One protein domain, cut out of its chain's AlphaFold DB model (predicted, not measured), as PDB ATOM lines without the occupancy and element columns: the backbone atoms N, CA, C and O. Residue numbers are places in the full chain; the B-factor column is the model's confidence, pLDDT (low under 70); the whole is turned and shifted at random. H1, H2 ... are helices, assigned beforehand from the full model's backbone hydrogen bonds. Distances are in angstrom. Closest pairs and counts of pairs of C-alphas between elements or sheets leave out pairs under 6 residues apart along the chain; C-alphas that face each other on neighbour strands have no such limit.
ATOM      1  N   ALA A  42      34.110  46.766 116.359       83.25
ATOM      2  CA  ALA A  42      32.917  47.438 116.863       83.25
ATOM      3  C   ALA A  42      31.709  47.236 115.931       83.25
ATOM      4  O   ALA A  42      30.631  46.885 116.408       83.25
ATOM      5  N   GLU A  43      31.885  47.367 114.613       84.44
ATOM      6  CA  GLU A  43      30.825  47.104 113.628       84.44
ATOM      7  C   GLU A  43      30.368  45.636 113.659       84.44
ATOM      8  O   GLU A  43      29.170  45.358 113.703       84.44
ATOM      9  N   ILE A  44      31.310  44.689 113.735       86.50
ATOM     10  CA  ILE A  44      31.017  43.250 113.838       86.50
ATOM     11  C   ILE A  44      30.212  42.942 115.107       86.50
ATOM     12  O   ILE A  44      29.225  42.203 115.049       86.50
ATOM     13  N   SER A  45      30.605  43.507 116.253       85.31
ATOM     14  CA  SER A  45      29.874  43.313 117.511       85.31
ATOM     15  C   SER A  45      28.472  43.936 117.474       85.31
ATOM     16  O   SER A  45      27.524  43.322 117.966       85.31
ATOM     17  N   ALA A  46      28.296  45.091 116.823       88.44
ATOM     18  CA  ALA A  46      26.990  45.727 116.650       88.44
ATOM     19  C   ALA A  46      26.044  44.872 115.787       88.44
ATOM     20  O   ALA A  46      24.902  44.620 116.186       88.44
ATOM     21  N   THR A  47      26.527  44.352 114.654       88.62
ATOM     22  CA  THR A  47      25.771  43.420 113.796       88.62
ATOM     23  C   THR A  47      25.394  42.150 114.564       88.62
ATOM     24  O   THR A  47      24.258  41.677 114.490       88.62
ATOM     25  N   ARG A  48      26.314  41.618 115.377       89.38
ATOM     26  CA  ARG A  48      26.084  40.433 116.214       89.38
ATOM     27  C   ARG A  48      25.011  40.671 117.285       89.38
ATOM     28  O   ARG A  48      24.122  39.839 117.460       89.38
ATOM     29  N   GLN A  49      25.034  41.812 117.968       88.75
ATOM     30  CA  GLN A  49      24.005  42.164 118.954       88.75
ATOM     31  C   GLN A  49      22.611  42.247 118.321       88.75
ATOM     32  O   GLN A  49      21.629  41.782 118.909       88.75
ATOM     33  N   GLN A  50      22.513  42.802 117.109       88.19
ATOM     34  CA  GLN A  50      21.258  42.839 116.355       88.19
ATOM     35  C   GLN A  50      20.788  41.431 115.971       88.19
ATOM     36  O   GLN A  50      19.613  41.109 116.174       88.19
ATOM     37  N   LEU A  51      21.701  40.562 115.523       89.88
ATOM     38  CA  LEU A  51      21.411  39.154 115.245       89.88
ATOM     39  C   LEU A  51      20.856  38.434 116.485       89.88
ATOM     40  O   LEU A  51      19.796  37.808 116.414       89.88
ATOM     41  N   PHE A  52      21.509  38.564 117.642       90.25
ATOM     42  CA  PHE A  52      21.044  37.934 118.882       90.25
ATOM     43  C   PHE A  52      19.703  38.484 119.360       90.25
ATOM     44  O   PHE A  52      18.869  37.726 119.858       90.25
ATOM     45  N   LYS A  53      19.438  39.778 119.150       89.31
ATOM     46  CA  LYS A  53      18.133  40.382 119.443       89.31
ATOM     47  C   LYS A  53      17.015  39.758 118.604       89.31
ATOM     48  O   LYS A  53      15.926  39.532 119.131       89.31
ATOM     49  N   LEU A  54      17.277  39.457 117.330       87.88
ATOM     50  CA  LEU A  54      16.322  38.785 116.440       87.88
ATOM     51  C   LEU A  54      16.154  37.302 116.801       87.88
ATOM     52  O   LEU A  54      15.028  36.810 116.851       87.88
ATOM     53  N   LEU A  55      17.243  36.606 117.137       88.56
ATOM     54  CA  LEU A  55      17.205  35.213 117.602       88.56
ATOM     55  C   LEU A  55      16.445  35.064 118.928       88.56
ATOM     56  O   LEU A  55      15.694  34.104 119.111       88.56
ATOM     57  N   ARG A  56      16.550  36.043 119.833       87.62
ATOM     58  CA  ARG A  56      15.809  36.064 121.103       87.62
ATOM     59  C   ARG A  56      14.290  36.024 120.905       87.62
ATOM     60  O   ARG A  56      13.593  35.436 121.727       87.62
ATOM     61  N   GLN A  57      13.776  36.615 119.822       86.38
ATOM     62  CA  GLN A  57      12.340  36.630 119.509       86.38
ATOM     63  C   GLN A  57      11.811  35.255 119.075       86.38
ATOM     64  O   GLN A  57      10.620  34.981 119.215       86.38
ATOM     65  N   SER A  58      12.680  34.374 118.574       83.69
ATOM     66  CA  SER A  58      12.311  33.068 118.025       83.69
ATOM     67  C   SER A  58      13.106  31.931 118.687       83.69
ATOM     68  O   SER A  58      13.998  31.362 118.052       83.69
ATOM     69  N   PRO A  59      12.765  31.522 119.927       83.25
ATOM     70  CA  PRO A  59      13.536  30.525 120.676       83.25
ATOM     71  C   PRO A  59      13.648  29.167 119.973       83.25
ATOM     72  O   PRO A  59      14.666  28.488 120.081       83.25
ATOM     73  N   LYS A  60      12.620  28.783 119.202       83.62
ATOM     74  CA  LYS A  60      12.616  27.545 118.407       83.62
ATOM     75  C   LYS A  60      13.616  27.566 117.251       83.62
ATOM     76  O   LYS A  60      14.155  26.524 116.906       83.62
ATOM     77  N   LEU A  61      13.839  28.724 116.633       84.94
ATOM     78  CA  LEU A  61      14.797  28.842 115.537       84.94
ATOM     79  C   LEU A  61      16.223  28.849 116.085       84.94
ATOM     80  O   LEU A  61      17.076  28.160 115.546       84.94
ATOM     81  N   THR A  62      16.460  29.530 117.204       85.94
ATOM     82  CA  THR A  62      17.770  29.573 117.864       85.94
ATOM     83  C   THR A  62      18.252  28.192 118.298       85.94
ATOM     84  O   THR A  62      19.419  27.880 118.104       85.94
ATOM     85  N   SER A  63      17.375  27.334 118.835       84.06
ATOM     86  CA  SER A  63      17.763  25.969 119.226       84.06
ATOM     87  C   SER A  63      18.103  25.074 118.032       84.06
ATOM     88  O   SER A  63      18.938  24.179 118.142       84.06
ATOM     89  N   VAL A  64      17.474  25.321 116.886       86.94
ATOM     90  CA  VAL A  64      17.748  24.600 115.642       86.94
ATOM     91  C   VAL A  64      19.037  25.115 114.993       86.94
ATOM     92  O   VAL A  64      19.891  24.314 114.633       86.94
ATOM     93  N   VAL A  65      19.228  26.434 114.945       88.06
ATOM     94  CA  VAL A  65      20.441  27.096 114.433       88.06
ATOM     95  C   VAL A  65      21.673  26.803 115.299       88.06
ATOM     96  O   VAL A  65      22.779  26.681 114.785       88.06
ATOM     97  N   ALA A  66      21.488  26.625 116.609       86.69
ATOM     98  CA  ALA A  66      22.531  26.166 117.521       86.69
ATOM     99  C   ALA A  66      23.096  24.787 117.153       86.69
ATOM    100  O   ALA A  66      24.271  24.518 117.389       86.69
ATOM    101  N   ARG A  67      22.247  23.897 116.631       87.25
ATOM    102  CA  ARG A  67      22.625  22.530 116.249       87.25
ATOM    103  C   ARG A  67      23.114  22.457 114.816       87.25
ATOM    104  O   ARG A  67      24.001  21.663 114.524       87.25
ATOM    105  N   ASP A  68      22.524  23.267 113.949       88.12
ATOM    106  CA  ASP A  68      22.870  23.350 112.541       88.12
ATOM    107  C   ASP A  68      22.938  24.817 112.102       88.12
ATOM    108  O   ASP A  68      21.931  25.469 111.807       88.12
ATOM    109  N   SER A  69      24.166  25.334 112.060       85.94
ATOM    110  CA  SER A  69      24.476  26.710 111.672       85.94
ATOM    111  C   SER A  69      24.208  26.973 110.184       85.94
ATOM    112  O   SER A  69      23.955  28.117 109.796       85.94
ATOM    113  N   SER A  70      24.185  25.924 109.349       86.25
ATOM    114  CA  SER A  70      23.949  26.037 107.906       86.25
ATOM    115  C   SER A  70      22.524  26.487 107.580       86.25
ATOM    116  O   SER A  70      22.286  27.079 106.526       86.25
ATOM    117  N   LEU A  71      21.583  26.319 108.511       86.38
ATOM    118  CA  LEU A  71      20.196  26.749 108.348       86.38
ATOM    119  C   LEU A  71      20.040  28.268 108.263       86.38
ATOM    120  O   LEU A  71      19.031  28.730 107.737       86.38
ATOM    121  N   MET A  72      21.041  29.046 108.691       82.94
ATOM    122  CA  MET A  72      21.060  30.492 108.440       82.94
ATOM    123  C   MET A  72      21.248  30.835 106.956       82.94
ATOM    124  O   MET A  72      20.843  31.909 106.531       82.94
ATOM    125  N   SER A  73      21.810  29.929 106.151       85.62
ATOM    126  CA  SER A  73      21.884  30.102 104.693       85.62
ATOM    127  C   SER A  73      20.558  29.783 103.989       85.62
ATOM    128  O   SER A  73      20.320  30.242 102.871       85.62
ATOM    129  N   ASN A  74      19.662  29.026 104.639       88.56
ATOM    130  CA  ASN A  74      18.369  28.659 104.073       88.56
ATOM    131  C   ASN A  74      17.335  29.769 104.311       88.56
ATOM    132  O   ASN A  74      16.604  29.790 105.307       88.56
ATOM    133  N   GLN A  75      17.251  30.677 103.341       83.19
ATOM    134  CA  GLN A  75      16.370  31.839 103.389       83.19
ATOM    135  C   GLN A  75      14.886  31.473 103.555       83.19
ATOM    136  O   GLN A  75      14.158  32.179 104.256       83.19
ATOM    137  N   GLU A  76      14.425  30.381 102.939       86.25
ATOM    138  CA  GLU A  76      13.028  29.939 103.019       86.25
ATOM    139  C   GLU A  76      12.673  29.504 104.446       86.25
ATOM    140  O   GLU A  76      11.660  29.933 105.008       86.25
ATOM    141  N   TYR A  77      13.552  28.716 105.072       85.81
ATOM    142  CA  TYR A  77      13.370  28.232 106.438       85.81
ATOM    143  C   TYR A  77      13.405  29.370 107.466       85.81
ATOM    144  O   TYR A  77      12.565  29.424 108.370       85.81
ATOM    145  N   VAL A  78      14.348  30.304 107.315       86.50
ATOM    146  CA  VAL A  78      14.464  31.456 108.215       86.50
ATOM    147  C   VAL A  78      13.262  32.381 108.070       86.50
ATOM    148  O   VAL A  78      12.644  32.716 109.074       86.50
ATOM    149  N   THR A  79      12.866  32.734 106.844       87.12
ATOM    150  CA  THR A  79      11.758  33.676 106.601       87.12
ATOM    151  C   THR A  79      10.420  33.124 107.099       87.12
ATOM    152  O   THR A  79       9.610  33.871 107.645       87.12
ATOM    153  N   ARG A  80      10.202  31.805 106.984       88.25
ATOM    154  CA  ARG A  80       8.992  31.134 107.484       88.25
ATOM    155  C   ARG A  80       8.866  31.187 109.008       88.25
ATOM    156  O   ARG A  80       7.757  31.294 109.523       88.25
ATOM    157  N   ASN A  81       9.988  31.089 109.717       85.94
ATOM    158  CA  ASN A  81      10.024  31.042 111.179       85.94
ATOM    159  C   ASN A  81      10.219  32.426 111.819       85.94
ATOM    160  O   ASN A  81       9.746  32.659 112.929       85.94
ATOM    161  N   ASN A  82      10.928  33.329 111.138       87.69
ATOM    162  CA  ASN A  82      11.181  34.701 111.555       87.69
ATOM    163  C   ASN A  82      11.423  35.605 110.318       87.69
ATOM    164  O   ASN A  82      12.551  35.683 109.815       87.69
ATOM    165  N   PRO A  83      10.397  36.328 109.827       89.00
ATOM    166  CA  PRO A  83      10.531  37.165 108.634       89.00
ATOM    167  C   PRO A  83      11.485  38.352 108.834       89.00
ATOM    168  O   PRO A  83      12.164  38.748 107.887       89.00
ATOM    169  N   ALA A  84      11.593  38.887 110.057       88.50
ATOM    170  CA  ALA A  84      12.517  39.978 110.375       88.50
ATOM    171  C   ALA A  84      13.982  39.518 110.299       88.50
ATOM    172  O   ALA A  84      14.829  40.226 109.754       88.50
ATOM    173  N   LEU A  85      14.272  38.301 110.771       87.81
ATOM    174  CA  LEU A  85      15.592  37.688 110.617       87.81
ATOM    175  C   LEU A  85      15.919  37.417 109.142       87.81
ATOM    176  O   LEU A  85      17.042  37.659 108.713       87.81
ATOM    177  N   GLY A  86      14.932  36.991 108.349       87.81
ATOM    178  CA  GLY A  86      15.102  36.804 106.907       87.81
ATOM    179  C   GLY A  86      15.513  38.093 106.184       87.81
ATOM    180  O   GLY A  86      16.447  38.070 105.386       87.81
ATOM    181  N   GLN A  87      14.867  39.223 106.483       89.19
ATOM    182  CA  GLN A  87      15.229  40.526 105.905       89.19
ATOM    183  C   GLN A  87      16.635  40.975 106.320       89.19
ATOM    184  O   GLN A  87      17.393  41.480 105.495       89.19
ATOM    185  N   PHE A  88      17.001  40.746 107.580       88.81
ATOM    186  CA  PHE A  88      18.321  41.085 108.100       88.81
ATOM    187  C   PHE A  88      19.444  40.303 107.400       88.81
ATOM    188  O   PHE A  88      20.452  40.882 107.008       88.81
ATOM    189  N   LEU A  89      19.248  39.005 107.149       88.44
ATOM    190  CA  LEU A  89      20.231  38.177 106.437       88.44
ATOM    191  C   LEU A  89      20.421  38.587 104.967       88.44
ATOM    192  O   LEU A  89      21.507  38.408 104.425       88.44
ATOM    193  N   GLN A  90      19.405  39.178 104.329       88.12
ATOM    194  CA  GLN A  90      19.540  39.729 102.973       88.12
ATOM    195  C   GLN A  90      20.402  40.995 102.940       88.12
ATOM    196  O   GLN A  90      21.076  41.252 101.946       88.12
ATOM    197  N   GLN A  91      20.379  41.780 104.020       89.25
ATOM    198  CA  GLN A  91      21.209  42.977 104.176       89.25
ATOM    199  C   GLN A  91      22.647  42.634 104.593       89.25
ATOM    200  O   GLN A  91      23.555  43.407 104.298       89.25
ATOM    201  N   HIS A  92      22.849  41.466 105.211       88.50
ATOM    202  CA  HIS A  92      24.132  40.989 105.737       88.50
ATOM    203  C   HIS A  92      24.517  39.602 105.179       88.50
ATOM    204  O   HIS A  92      24.500  38.604 105.916       88.50
ATOM    205  N   PRO A  93      24.887  39.497 103.885       86.56
ATOM    206  CA  PRO A  93      25.272  38.226 103.263       86.56
ATOM    207  C   PRO A  93      26.508  37.572 103.911       86.56
ATOM    208  O   PRO A  93      26.723  36.364 103.777       86.56
ATOM    209  N   GLU A  94      27.318  38.336 104.646       87.31
ATOM    210  CA  GLU A  94      28.457  37.858 105.429       87.31
ATOM    211  C   GLU A  94      28.068  36.842 106.516       87.31
ATOM    212  O   GLU A  94      28.824  35.901 106.768       87.31
ATOM    213  N   ILE A  95      26.870  36.966 107.097       86.25
ATOM    214  CA  ILE A  95      26.378  36.057 108.141       86.25
ATOM    215  C   ILE A  95      26.037  34.691 107.540       86.25
ATOM    216  O   ILE A  95      26.364  33.658 108.117       86.25
ATOM    217  N   ALA A  96      25.432  34.672 106.349       85.00
ATOM    218  CA  ALA A  96      25.123  33.435 105.635       85.00
ATOM    219  C   ALA A  96      26.389  32.727 105.124       85.00
ATOM    220  O   ALA A  96      26.414  31.502 105.013       85.00
ATOM    221  N   ARG A  97      27.451  33.491 104.830       86.56
ATOM    222  CA  ARG A  97      28.732  32.953 104.356       86.56
ATOM    223  C   ARG A  97      29.560  32.313 105.469       86.56
ATOM    224  O   ARG A  97      30.281  31.357 105.194       86.56
ATOM    225  N   ASN A  98      29.487  32.837 106.692       88.50
ATOM    226  CA  ASN A  98      30.188  32.271 107.843       88.50
ATOM    227  C   ASN A  98      29.335  32.329 109.125       88.50
ATOM    228  O   ASN A  98      29.617  33.125 110.025       88.50
ATOM    229  N   PRO A  99      28.288  31.490 109.222       87.25
ATOM    230  CA  PRO A  99      27.321  31.558 110.315       87.25
ATOM    231  C   PRO A  99      27.947  31.252 111.680       87.25
ATOM    232  O   PRO A  99      27.580  31.866 112.682       87.25
ATOM    233  N   GLU A 100      28.931  30.353 111.729       86.44
ATOM    234  CA  GLU A 100      29.579  29.949 112.981       86.44
ATOM    235  C   GLU A 100      30.355  31.090 113.641       86.44
ATOM    236  O   GLU A 100      30.289  31.254 114.860       86.44
ATOM    237  N   PHE A 101      31.035  31.921 112.844       88.81
ATOM    238  CA  PHE A 101      31.790  33.064 113.356       88.81
ATOM    239  C   PHE A 101      30.888  34.107 114.028       88.81
ATOM    240  O   PHE A 101      31.267  34.707 115.032       88.81
ATOM    241  N   TYR A 102      29.680  34.333 113.511       87.44
ATOM    242  CA  TYR A 102      28.766  35.307 114.110       87.44
ATOM    243  C   TYR A 102      28.005  34.736 115.310       87.44
ATOM    244  O   TYR A 102      27.804  35.465 116.280       87.44
ATOM    245  N   LEU A 103      27.631  33.453 115.276       87.50
ATOM    246  CA  LEU A 103      26.842  32.811 116.334       87.50
ATOM    247  C   LEU A 103      27.657  32.398 117.563       87.50
ATOM    248  O   LEU A 103      27.162  32.534 118.677       87.50
ATOM    249  N   PHE A 104      28.874  31.879 117.368       87.50
ATOM    250  CA  PHE A 104      29.642  31.202 118.425       87.50
ATOM    251  C   PHE A 104      30.995  31.859 118.730       87.50
ATOM    252  O   PHE A 104      31.827  31.266 119.422       87.50
ATOM    253  N   ALA A 105      31.252  33.069 118.223       83.12
ATOM    254  CA  ALA A 105      32.442  33.831 118.618       83.12
ATOM    255  C   ALA A 105      32.418  34.220 120.104       83.12
ATOM    256  O   ALA A 105      33.471  34.316 120.727       83.12
ATOM    257  N   GLU A 106      31.227  34.419 120.665       72.19
ATOM    258  CA  GLU A 106      31.005  34.786 122.063       72.19
ATOM    259  C   GLU A 106      30.328  33.627 122.810       72.19
ATOM    260  O   GLU A 106      29.601  32.830 122.213       72.19
ATOM    261  N   GLY A 107      30.579  33.517 124.115       70.06
ATOM    262  CA  GLY A 107      30.012  32.474 124.974       70.06
ATOM    263  C   GLY A 107      31.009  31.371 125.327       70.06
ATOM    264  O   GLY A 107      31.799  30.915 124.492       70.06
ATOM    265  N   GLU A 108      30.944  30.935 126.581       64.62
ATOM    266  CA  GLU A 108      31.837  29.961 127.199       64.62
ATOM    267  C   GLU A 108      31.000  28.730 127.575       64.62
ATOM    268  O   GLU A 108      30.124  28.787 128.434       64.62
ATOM    269  N   GLY A 109      31.192  27.620 126.860       69.50
ATOM    270  CA  GLY A 109      30.342  26.442 127.008       69.50
ATOM    271  C   GLY A 109      30.859  25.240 126.227       69.50
ATOM    272  O   GLY A 109      31.534  25.388 125.209       69.50
ATOM    273  N   ASN A 110      30.532  24.042 126.714       73.50
ATOM    274  CA  ASN A 110      31.002  22.782 126.130       73.50
ATOM    275  C   ASN A 110      30.250  22.410 124.842       73.50
ATOM    276  O   ASN A 110      30.802  21.701 124.002       73.50
ATOM    277  N   SER A 111      29.018  22.901 124.674       79.62
ATOM    278  CA  SER A 111      28.176  22.624 123.506       79.62
ATOM    279  C   SER A 111      27.852  23.917 122.740       79.62
ATOM    280  O   SER A 111      27.655  24.959 123.367       79.62
ATOM    281  N   PRO A 112      27.724  23.884 121.400       81.00
ATOM    282  CA  PRO A 112      27.309  25.052 120.612       81.00
ATOM    283  C   PRO A 112      25.960  25.638 121.063       81.00
ATOM    284  O   PRO A 112      25.796  26.853 121.141       81.00
ATOM    285  N   GLU A 113      25.016  24.772 121.442       81.50
ATOM    286  CA  GLU A 113      23.707  25.168 121.975       81.50
ATOM    287  C   GLU A 113      23.789  25.935 123.293       81.50
ATOM    288  O   GLU A 113      23.088  26.930 123.464       81.50
ATOM    289  N   ASP A 114      24.699  25.529 124.170       79.75
ATOM    290  CA  ASP A 114      24.931  26.167 125.459       79.75
ATOM    291  C   ASP A 114      25.531  27.565 125.287       79.75
ATOM    292  O   ASP A 114      25.061  28.534 125.886       79.75
ATOM    293  N   ARG A 115      26.528  27.682 124.400       83.19
ATOM    294  CA  ARG A 115      27.198  28.952 124.086       83.19
ATOM    295  C   ARG A 115      26.215  29.963 123.507       83.19
ATOM    296  O   ARG A 115      26.154  31.098 123.971       83.19
ATOM    297  N   LEU A 116      25.395  29.541 122.542       85.75
ATOM    298  CA  LEU A 116      24.392  30.421 121.943       85.75
ATOM    299  C   LEU A 116      23.288  30.786 122.945       85.75
ATOM    300  O   LEU A 116      22.849  31.934 122.976       85.75
ATOM    301  N   ALA A 117      22.852  29.842 123.784       83.25
ATOM    302  CA  ALA A 117      21.840  30.107 124.801       83.25
ATOM    303  C   ALA A 117      22.311  31.148 125.827       83.25
ATOM    304  O   ALA A 117      21.547  32.060 126.143       83.25
ATOM    305  N   GLN A 118      23.565  31.053 126.284       82.25
ATOM    306  CA  GLN A 118      24.168  31.992 127.234       82.25
ATOM    307  C   GLN A 118      24.188  33.428 126.694       82.25
ATOM    308  O   GLN A 118      23.894  34.375 127.421       82.25
ATOM    309  N   VAL A 119      24.508  33.594 125.408       85.06
ATOM    310  CA  VAL A 119      24.623  34.920 124.787       85.06
ATOM    311  C   VAL A 119      23.255  35.489 124.393       85.06
ATOM    312  O   VAL A 119      22.984  36.676 124.588       85.06
ATOM    313  N   VAL A 120      22.349  34.656 123.869       85.88
ATOM    314  CA  VAL A 120      21.011  35.103 123.447       85.88
ATOM    315  C   VAL A 120      20.106  35.379 124.652       85.88
ATOM    316  O   VAL A 120      19.354  36.359 124.620       85.88
ATOM    317  N   TRP A 121      20.192  34.585 125.724       85.44
ATOM    318  CA  TRP A 121      19.389  34.735 126.945       85.44
ATOM    319  C   TRP A 121      20.260  34.808 128.207       85.44
ATOM    320  O   TRP A 121      20.293  33.854 128.985       85.44
TER     321      TRP A 121
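This is residues 42 to 121 of the 306 residues of an uncharacterized protein of Acidobacteriia bacterium AA117 (UniProt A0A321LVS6). A compact cluster of mostly short helices is folded round the later half of one long helix, H1, with the helical hairpin of H4 and H5 on one side of it and H2 and H8 on another. H5 lies side by side with the later part of H1, H8 meets residues 52 to 56 of H1 about perpendicular, closest at its last residue, Val 120, and H3, H6 and H7 make a group of short pieces between the hairpin and H8. The printed part has 80 residues with eight named helices, H1 to H8 in order, and no named strand: all helix, its helix packing part aligned and part crossed, that is, some tilts shallow and others not. It is compact and rounded, with a radius of gyration of the C-alphas of 11.3 A and spans of 30 by 28 by 20 A.

Start at H1, residues 42 to 57. It touches H5, residues 83 to 91, with residues 51 to 55 alone, opposite ways at a shallow tilt of 20 degrees; the closest C-alphas, of Leu 54 and Leu 85, are 6.0 A apart. It touches H8, residues 112 to 120, about perpendicular at 83 degrees, closest at C-alphas 52 and 120, 5.4 A. H2, residues 59 to 67, only just touches H1, only at the corner, with 3 pairs of C-alphas within 8 A, closest at Leu 55 and Thr 62, 5.7 A. H2 also touches H8 at a steep tilt of 39 degrees, closest at C-alphas 66 and 113, 4.7 A. Next, H3, residues 69 to 72, is the hub, touching H2, H4, H6 and H7; its closest C-alphas to H7, residues 99 to 104, are Ser 69 and Pro 99, 5.8 A. H4, residues 75 to 81, forms a hairpin with H5, closest at C-alphas 79 and 86, 4.6 A. H6, residues 93 to 97, only just touches H3, with 3 pairs of C-alphas within 8 A, closest at Met 72 and Ala 96, 5.7 A. H4 and H8 are apart. Every O i to N i+4 pair is within hydrogen-bond range in H4 to H8; in H1 it is 11 of 12, in H2 3 of 5, and H3 is too short for one.

Find C-alpha 42 at (32.917, 47.438, 116.863), where H1 begins; it runs 23.4 A to C-alpha 57. H2 and H5 each measure 12.9 A, H8 12.2 A and H4 10.1 A. H8 ends at C-alpha 120, at (21.011, 35.103, 123.447).

The C-alphas farthest apart, of Gln 91 and Asn 110, are 31.4 A apart. The printed part has no cut and no long link. The model's pLDDT is under 70 at residues 108 to 109.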